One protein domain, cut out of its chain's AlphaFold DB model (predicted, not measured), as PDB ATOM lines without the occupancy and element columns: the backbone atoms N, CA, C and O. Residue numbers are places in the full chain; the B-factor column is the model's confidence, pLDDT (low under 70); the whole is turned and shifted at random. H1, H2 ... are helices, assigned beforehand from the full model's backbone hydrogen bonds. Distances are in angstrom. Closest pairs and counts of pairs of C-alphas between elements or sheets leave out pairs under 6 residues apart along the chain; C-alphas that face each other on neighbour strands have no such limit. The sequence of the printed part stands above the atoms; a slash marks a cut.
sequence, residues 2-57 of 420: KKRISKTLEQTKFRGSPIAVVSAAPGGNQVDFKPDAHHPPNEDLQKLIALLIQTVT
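Overview. This is residues 2 to 57 of the 420 residues of an uncharacterized protein of Opisthorchis felineus (UniProt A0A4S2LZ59). With little regular structure, the printed part is a long open loop: H2 lies on one side of it, the shorter H1 is near one end, and an unnamed stretch, residues 10 to 42, runs from H1 out to a far turn and back to H2. Residues 27 to 32 and 34 to 40 stick out at that turn. The printed part has 56 residues with two named helices, H1 then H2, and no named strand; the class is all helix, with 21 residues in named elements. It is only just loose, close to extended, with a radius of gyration of the C-alphas of 15.2 A, and elongated, spanning 43 by 25 by 15 A.

Arrangement. H2, residues 43 to 55, and H1, residues 2 to 9, are apart, with no C-alpha of the one within 8 A of the other. In both helices every O i to N i+4 pair is within hydrogen-bond range.

Along the chain. H2 is 18.3 A long, from C-alpha 43 at (271.133, 198.178, 205.484) to C-alpha 55 at (281.007, 204.798, 191.605). H1 is 10.7 A long and begins at C-alpha 2, (275.692, 216.889, 203.464).

Size, cuts and confidence. The two C-alphas farthest apart, those of Gln 11 and Asp 36, are 44.1 A apart. The printed part has no cut. H1 to H2 is a long link of 33 residues. Residues 30 to 41 have pLDDT under 70.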
ATOM      1  N   LYS A   2     275.486 217.107 204.918       87.94
ATOM      2  CA  LYS A   2     275.692 216.889 203.464       87.94
ATOM      3  C   LYS A   2     275.914 218.177 202.654       87.94
ATOM      4  O   LYS A   2     276.965 218.318 202.050       87.94
ATOM      5  N   LYS A   3     275.004 219.161 202.746       90.31
ATOM      6  CA  LYS A   3     275.125 220.463 202.044       90.31
ATOM      7  C   LYS A   3     276.464 221.175 202.304       90.31
ATOM      8  O   LYS A   3     277.040 221.754 201.389       90.31
ATOM      9  N   ARG A   4     276.976 221.105 203.541       93.50
ATOM     10  CA  ARG A   4     278.263 221.711 203.923       93.50
ATOM     11  C   ARG A   4     279.429 221.016 203.219       93.50
ATOM     12  O   ARG A   4     280.265 221.701 202.652       93.50
ATOM     13  N   ILE A   5     279.451 219.682 203.232       93.69
ATOM     14  CA  ILE A   5     280.490 218.884 202.559       93.69
ATOM     15  C   ILE A   5     280.449 219.125 201.047       93.69
ATOM     16  O   ILE A   5     281.489 219.382 200.450       93.69
ATOM     17  N   SER A   6     279.260 219.132 200.436       93.81
ATOM     18  CA  SER A   6     279.104 219.420 199.005       93.81
ATOM     19  C   SER A   6     279.676 220.789 198.626       93.81
ATOM     20  O   SER A   6     280.423 220.880 197.657       93.81
ATOM     21  N   LYS A   7     279.406 221.830 199.429       94.50
ATOM     22  CA  LYS A   7     279.985 223.167 199.229       94.50
ATOM     23  C   LYS A   7     281.514 223.166 199.366       94.50
ATOM     24  O   LYS A   7     282.195 223.845 198.611       94.50
ATOM     25  N   THR A   8     282.073 222.392 200.299       92.88
ATOM     26  CA  THR A   8     283.533 222.259 200.453       92.88
ATOM     27  C   THR A   8     284.189 221.590 199.241       92.88
ATOM     28  O   THR A   8     285.277 221.992 198.841       92.88
ATOM     29  N   LEU A   9     283.542 220.587 198.642       94.94
ATOM     30  CA  LEU A   9     284.079 219.864 197.484       94.94
ATOM     31  C   LEU A   9     283.919 220.622 196.159       94.94
ATOM     32  O   LEU A   9     284.554 220.245 195.177       94.94
ATOM     33  N   GLU A  10     283.104 221.678 196.122       95.00
ATOM     34  CA  GLU A  10     282.719 222.391 194.899       95.00
ATOM     35  C   GLU A  10     283.904 222.970 194.115       95.00
ATOM     36  O   GLU A  10     283.903 222.933 192.888       95.00
ATOM     37  N   GLN A  11     284.937 223.439 194.816       90.50
ATOM     38  CA  GLN A  11     286.152 224.004 194.215       90.50
ATOM     39  C   GLN A  11     287.200 222.941 193.846       90.50
ATOM     40  O   GLN A  11     288.318 223.270 193.457       90.50
ATOM     41  N   THR A  12     286.877 221.659 194.010       93.38
ATOM     42  CA  THR A  12     287.810 220.550 193.792       93.38
ATOM     43  C   THR A  12     287.382 219.705 192.598       93.38
ATOM     44  O   THR A  12     286.234 219.740 192.158       93.38
ATOM     45  N   LYS A  13     288.279 218.832 192.134       93.12
ATOM     46  CA  LYS A  13     287.954 217.800 191.134       93.12
ATOM     47  C   LYS A  13     286.893 216.780 191.588       93.12
ATOM     48  O   LYS A  13     286.492 215.943 190.795       93.12
ATOM     49  N   PHE A  14     286.482 216.816 192.857       94.19
ATOM     50  CA  PHE A  14     285.469 215.940 193.453       94.19
ATOM     51  C   PHE A  14     284.106 216.638 193.599       94.19
ATOM     52  O   PHE A  14     283.274 216.238 194.415       94.19
ATOM     53  N   ARG A  15     283.875 217.719 192.843       94.81
ATOM     54  CA  ARG A  15     282.566 218.370 192.761       94.81
ATOM     55  C   ARG A  15     281.507 217.344 192.348       94.81
ATOM     56  O   ARG A  15     281.669 216.650 191.353       94.81
ATOM     57  N   GLY A  16     280.420 217.270 193.112       91.94
ATOM     58  CA  GLY A  16     279.312 216.349 192.835       91.94
ATOM     59  C   GLY A  16     279.523 214.910 193.319       91.94
ATOM     60  O   GLY A  16     278.643 214.085 193.097       91.94
ATOM     61  N   SER A  17     280.628 214.600 194.010       93.38
ATOM     62  CA  SER A  17     280.837 213.262 194.578       93.38
ATOM     63  C   SER A  17     279.689 212.846 195.513       93.38
ATOM     64  O   SER A  17     279.246 213.659 196.338       93.38
ATOM     65  N   PRO A  18     279.219 211.585 195.435       92.31
ATOM     66  CA  PRO A  18     278.124 211.104 196.264       92.31
ATOM     67  C   PRO A  18     278.533 211.022 197.741       92.31
ATOM     68  O   PRO A  18     279.684 210.749 198.079       92.31
ATOM     69  N   ILE A  19     277.570 211.259 198.639       91.69
ATOM     70  CA  ILE A  19     277.791 211.273 200.093       91.69
ATOM     71  C   ILE A  19     276.860 210.257 200.760       91.69
ATOM     72  O   ILE A  19     275.665 210.521 200.954       91.69
ATOM     73  N   ALA A  20     277.430 209.114 201.148       90.38
ATOM     74  CA  ALA A  20     276.771 208.108 201.974       90.38
ATOM     75  C   ALA A  20     276.777 208.512 203.457       90.38
ATOM     76  O   ALA A  20     277.686 209.193 203.931       90.38
ATOM     77  N   VAL A  21     275.747 208.094 204.189       89.25
ATOM     78  CA  VAL A  21     275.666 208.206 205.651       89.25
ATOM     79  C   VAL A  21     275.600 206.783 206.167       89.25
ATOM     80  O   VAL A  21     274.754 206.028 205.706       89.25
ATOM     81  N   VAL A  22     276.518 206.420 207.058       89.88
ATOM     82  CA  VAL A  22     276.641 205.060 207.583       89.88
ATOM     83  C   VAL A  22     276.981 205.100 209.066       89.88
ATOM     84  O   VAL A  22     277.711 205.989 209.509       89.88
ATOM     85  N   SER A  23     276.492 204.114 209.813       85.88
ATOM     86  CA  SER A  23     276.962 203.808 211.163       85.88
ATOM     87  C   SER A  23     277.628 202.435 211.157       85.88
ATOM     88  O   SER A  23     276.955 201.411 211.058       85.88
ATOM     89  N   ALA A  24     278.962 202.418 211.205       82.38
ATOM     90  CA  ALA A  24     279.734 201.175 211.148       82.38
ATOM     91  C   ALA A  24     279.645 200.359 212.450       82.38
ATOM     92  O   ALA A  24     279.665 199.135 212.403       82.38
ATOM     93  N   ALA A  25     279.522 201.034 213.596       79.81
ATOM     94  CA  ALA A  25     279.416 200.421 214.921       79.81
ATOM     95  C   ALA A  25     278.363 201.164 215.769       79.81
ATOM     96  O   ALA A  25     278.715 201.983 216.626       79.81
ATOM     97  N   PRO A  26     277.060 200.946 215.508       76.31
ATOM     98  CA  PRO A  26     275.995 201.571 216.288       76.31
ATOM     99  C   PRO A  26     276.081 201.115 217.752       76.31
ATOM    100  O   PRO A  26     275.963 199.928 218.013       76.31
ATOM    101  N   GLY A  27     276.291 202.034 218.700       75.00
ATOM    102  CA  GLY A  27     276.429 201.709 220.134       75.00
ATOM    103  C   GLY A  27     277.866 201.734 220.680       75.00
ATOM    104  O   GLY A  27     278.063 201.643 221.890       75.00
ATOM    105  N   GLY A  28     278.874 201.937 219.824       75.25
ATOM    106  CA  GLY A  28     280.263 202.140 220.253       75.25
ATOM    107  C   GLY A  28     280.847 200.941 221.007       75.25
ATOM    108  O   GLY A  28     280.659 199.798 220.604       75.25
ATOM    109  N   ASN A  29     281.550 201.199 222.113       71.88
ATOM    110  CA  ASN A  29     282.256 200.171 222.893       71.88
ATOM    111  C   ASN A  29     281.326 199.167 223.606       71.88
ATOM    112  O   ASN A  29     281.821 198.239 224.230       71.88
ATOM    113  N   GLN A  30     280.004 199.367 223.561       67.94
ATOM    114  CA  GLN A  30     279.013 198.458 224.157       67.94
ATOM    115  C   GLN A  30     278.650 197.284 223.233       67.94
ATOM    116  O   GLN A  30     277.896 196.400 223.630       67.94
ATOM    117  N   VAL A  31     279.152 197.284 221.994       64.69
ATOM    118  CA  VAL A  31     278.910 196.218 221.021       64.69
ATOM    119  C   VAL A  31     280.058 195.217 221.084       64.69
ATOM    120  O   VAL A  31     281.166 195.508 220.629       64.69
ATOM    121  N   ASP A  32     279.790 194.024 221.614       63.44
ATOM    122  CA  ASP A  32     280.729 192.904 221.545       63.44
ATOM    123  C   ASP A  32     280.817 192.391 220.101       63.44
ATOM    124  O   ASP A  32     280.011 191.574 219.646       63.44
ATOM    125  N   PHE A  33     281.818 192.866 219.361       64.31
ATOM    126  CA  PHE A  33     282.153 192.327 218.047       64.31
ATOM    127  C   PHE A  33     282.777 190.938 218.204       64.31
ATOM    128  O   PHE A  33     283.988 190.795 218.372       64.31
ATOM    129  N   LYS A  34     281.951 189.889 218.132       64.31
ATOM    130  CA  LYS A  34     282.445 188.512 218.006       64.31
ATOM    131  C   LYS A  34     282.946 188.294 216.567       64.31
ATOM    132  O   LYS A  34     282.125 188.367 215.654       64.31
ATOM    133  N   PRO A  35     284.243 188.014 216.343       59.22
ATOM    134  CA  PRO A  35     284.830 187.928 215.000       59.22
ATOM    135  C   PRO A  35     284.205 186.840 214.111       59.22
ATOM    136  O   PRO A  35     284.180 187.000 212.894       59.22
ATOM    137  N   ASP A  36     283.639 185.791 214.714       56.12
ATOM    138  CA  ASP A  36     283.017 184.663 214.003       56.12
ATOM    139  C   ASP A  36     281.490 184.777 213.871       56.12
ATOM    140  O   ASP A  36     280.843 183.947 213.230       56.12
ATOM    141  N   ALA A  37     280.874 185.797 214.475       60.28
ATOM    142  CA  ALA A  37     279.438 185.991 214.361       60.28
ATOM    143  C   ALA A  37     279.134 186.760 213.070       60.28
ATOM    144  O   ALA A  37     279.279 187.982 213.024       60.28
ATOM    145  N   HIS A  38     278.665 186.061 212.033       54.41
ATOM    146  CA  HIS A  38     278.093 186.684 210.836       54.41
ATOM    147  C   HIS A  38     276.881 187.547 211.213       54.41
ATOM    148  O   HIS A  38     275.742 187.086 211.238       54.41
ATOM    149  N   HIS A  39     277.126 188.818 211.516       59.91
ATOM    150  CA  HIS A  39     276.069 189.810 211.616       59.91
ATOM    151  C   HIS A  39     275.690 190.185 210.180       59.91
ATOM    152  O   HIS A  39     276.585 190.537 209.402       59.91
ATOM    153  N   PRO A  40     274.409 190.079 209.782       59.53
ATOM    154  CA  PRO A  40     274.000 190.508 208.454       59.53
ATOM    155  C   PRO A  40     274.421 191.972 208.261       59.53
ATOM    156  O   PRO A  40     274.266 192.775 209.188       59.53
ATOM    157  N   PRO A  41     275.000 192.334 207.100       63.50
ATOM    158  CA  PRO A  41     275.448 193.696 206.869       63.50
ATOM    159  C   PRO A  41     274.253 194.628 207.039       63.50
ATOM    160  O   PRO A  41     273.239 194.462 206.355       63.50
ATOM    161  N   ASN A  42     274.392 195.581 207.964       74.62
ATOM    162  CA  ASN A  42     273.423 196.643 208.206       74.62
ATOM    163  C   ASN A  42     272.985 197.256 206.859       74.62
ATOM    164  O   ASN A  42     273.811 197.403 205.954       74.62
ATOM    165  N   GLU A  43     271.709 197.612 206.713       82.88
ATOM    166  CA  GLU A  43     271.133 198.178 205.484       82.88
ATOM    167  C   GLU A  43     271.969 199.360 204.952       82.88
ATOM    168  O   GLU A  43     272.202 199.494 203.749       82.88
ATOM    169  N   ASP A  44     272.519 200.169 205.860       85.31
ATOM    170  CA  ASP A  44     273.433 201.271 205.547       85.31
ATOM    171  C   ASP A  44     274.733 200.811 204.865       85.31
ATOM    172  O   ASP A  44     275.219 201.460 203.934       85.31
ATOM    173  N   LEU A  45     275.303 199.683 205.300       87.38
ATOM    174  CA  LEU A  45     276.504 199.103 204.693       87.38
ATOM    175  C   LEU A  45     276.195 198.519 203.317       87.38
ATOM    176  O   LEU A  45     277.001 198.679 202.405       87.38
ATOM    177  N   GLN A  46     275.026 197.904 203.135       88.06
ATOM    178  CA  GLN A  46     274.601 197.420 201.819       88.06
ATOM    179  C   GLN A  46     274.443 198.581 200.829       88.06
ATOM    180  O   GLN A  46     274.965 198.516 199.715       88.06
ATOM    181  N   LYS A  47     273.815 199.684 201.259       89.94
ATOM    182  CA  LYS A  47     273.717 200.924 200.469       89.94
ATOM    183  C   LYS A  47     275.093 201.487 200.117       89.94
ATOM    184  O   LYS A  47     275.299 201.928 198.988       89.94
ATOM    185  N   LEU A  48     276.045 201.457 201.052       93.12
ATOM    186  CA  LEU A  48     277.420 201.887 200.791       93.12
ATOM    187  C   LEU A  48     278.121 200.977 199.775       93.12
ATOM    188  O   LEU A  48     278.751 201.492 198.856       93.12
ATOM    189  N   ILE A  49     278.000 199.654 199.908       92.50
ATOM    190  CA  ILE A  49     278.579 198.691 198.959       92.50
ATOM    191  C   ILE A  49     278.008 198.926 197.558       92.50
ATOM    192  O   ILE A  49     278.775 199.052 196.606       92.50
ATOM    193  N   ALA A  50     276.686 199.066 197.434       92.38
ATOM    194  CA  ALA A  50     276.034 199.360 196.160       92.38
ATOM    195  C   ALA A  50     276.535 200.681 195.552       92.38
ATOM    196  O   ALA A  50     276.876 200.733 194.370       92.38
ATOM    197  N   LEU A  51     276.664 201.732 196.370       94.00
ATOM    198  CA  LEU A  51     277.192 203.019 195.924       94.00
ATOM    199  C   LEU A  51     278.650 202.915 195.457       94.00
ATOM    200  O   LEU A  51     279.010 203.518 194.446       94.00
ATOM    201  N   LEU A  52     279.492 202.161 196.167       94.06
ATOM    202  CA  LEU A  52     280.883 201.931 195.775       94.06
ATOM    203  C   LEU A  52     280.957 201.198 194.435       94.06
ATOM    204  O   LEU A  52     281.678 201.652 193.552       94.06
ATOM    205  N   ILE A  53     280.174 200.130 194.252       93.00
ATOM    206  CA  ILE A  53     280.109 199.383 192.986       93.00
ATOM    207  C   ILE A  53     279.690 200.304 191.832       93.00
ATOM    208  O   ILE A  53     280.296 200.255 190.769       93.00
ATOM    209  N   GLN A  54     278.712 201.188 192.053       91.50
ATOM    210  CA  GLN A  54     278.254 202.140 191.037       91.50
ATOM    211  C   GLN A  54     279.279 203.251 190.736       91.50
ATOM    212  O   GLN A  54     279.317 203.770 189.623       91.50
ATOM    213  N   THR A  55     280.085 203.651 191.724       91.25
ATOM    214  CA  THR A  55     281.007 204.798 191.605       91.25
ATOM    215  C   THR A  55     282.392 204.393 191.094       91.25
ATOM    216  O   THR A  55     283.111 205.221 190.531       91.25
ATOM    217  N   VAL A  56     282.808 203.140 191.303       89.69
ATOM    218  CA  VAL A  56     284.103 202.641 190.827       89.69
ATOM    219  C   VAL A  56     284.087 202.570 189.301       89.69
ATOM    220  O   VAL A  56     283.408 201.748 188.699       89.69
ATOM    221  N   THR A  57     284.871 203.439 188.671       88.44
ATOM    222  CA  THR A  57     285.089 203.435 187.221       88.44
ATOM    223  C   THR A  57     285.943 202.244 186.804       88.44
ATOM    224  O   THR A  57     286.896 201.906 187.514       88.44
TER     225      THR A  57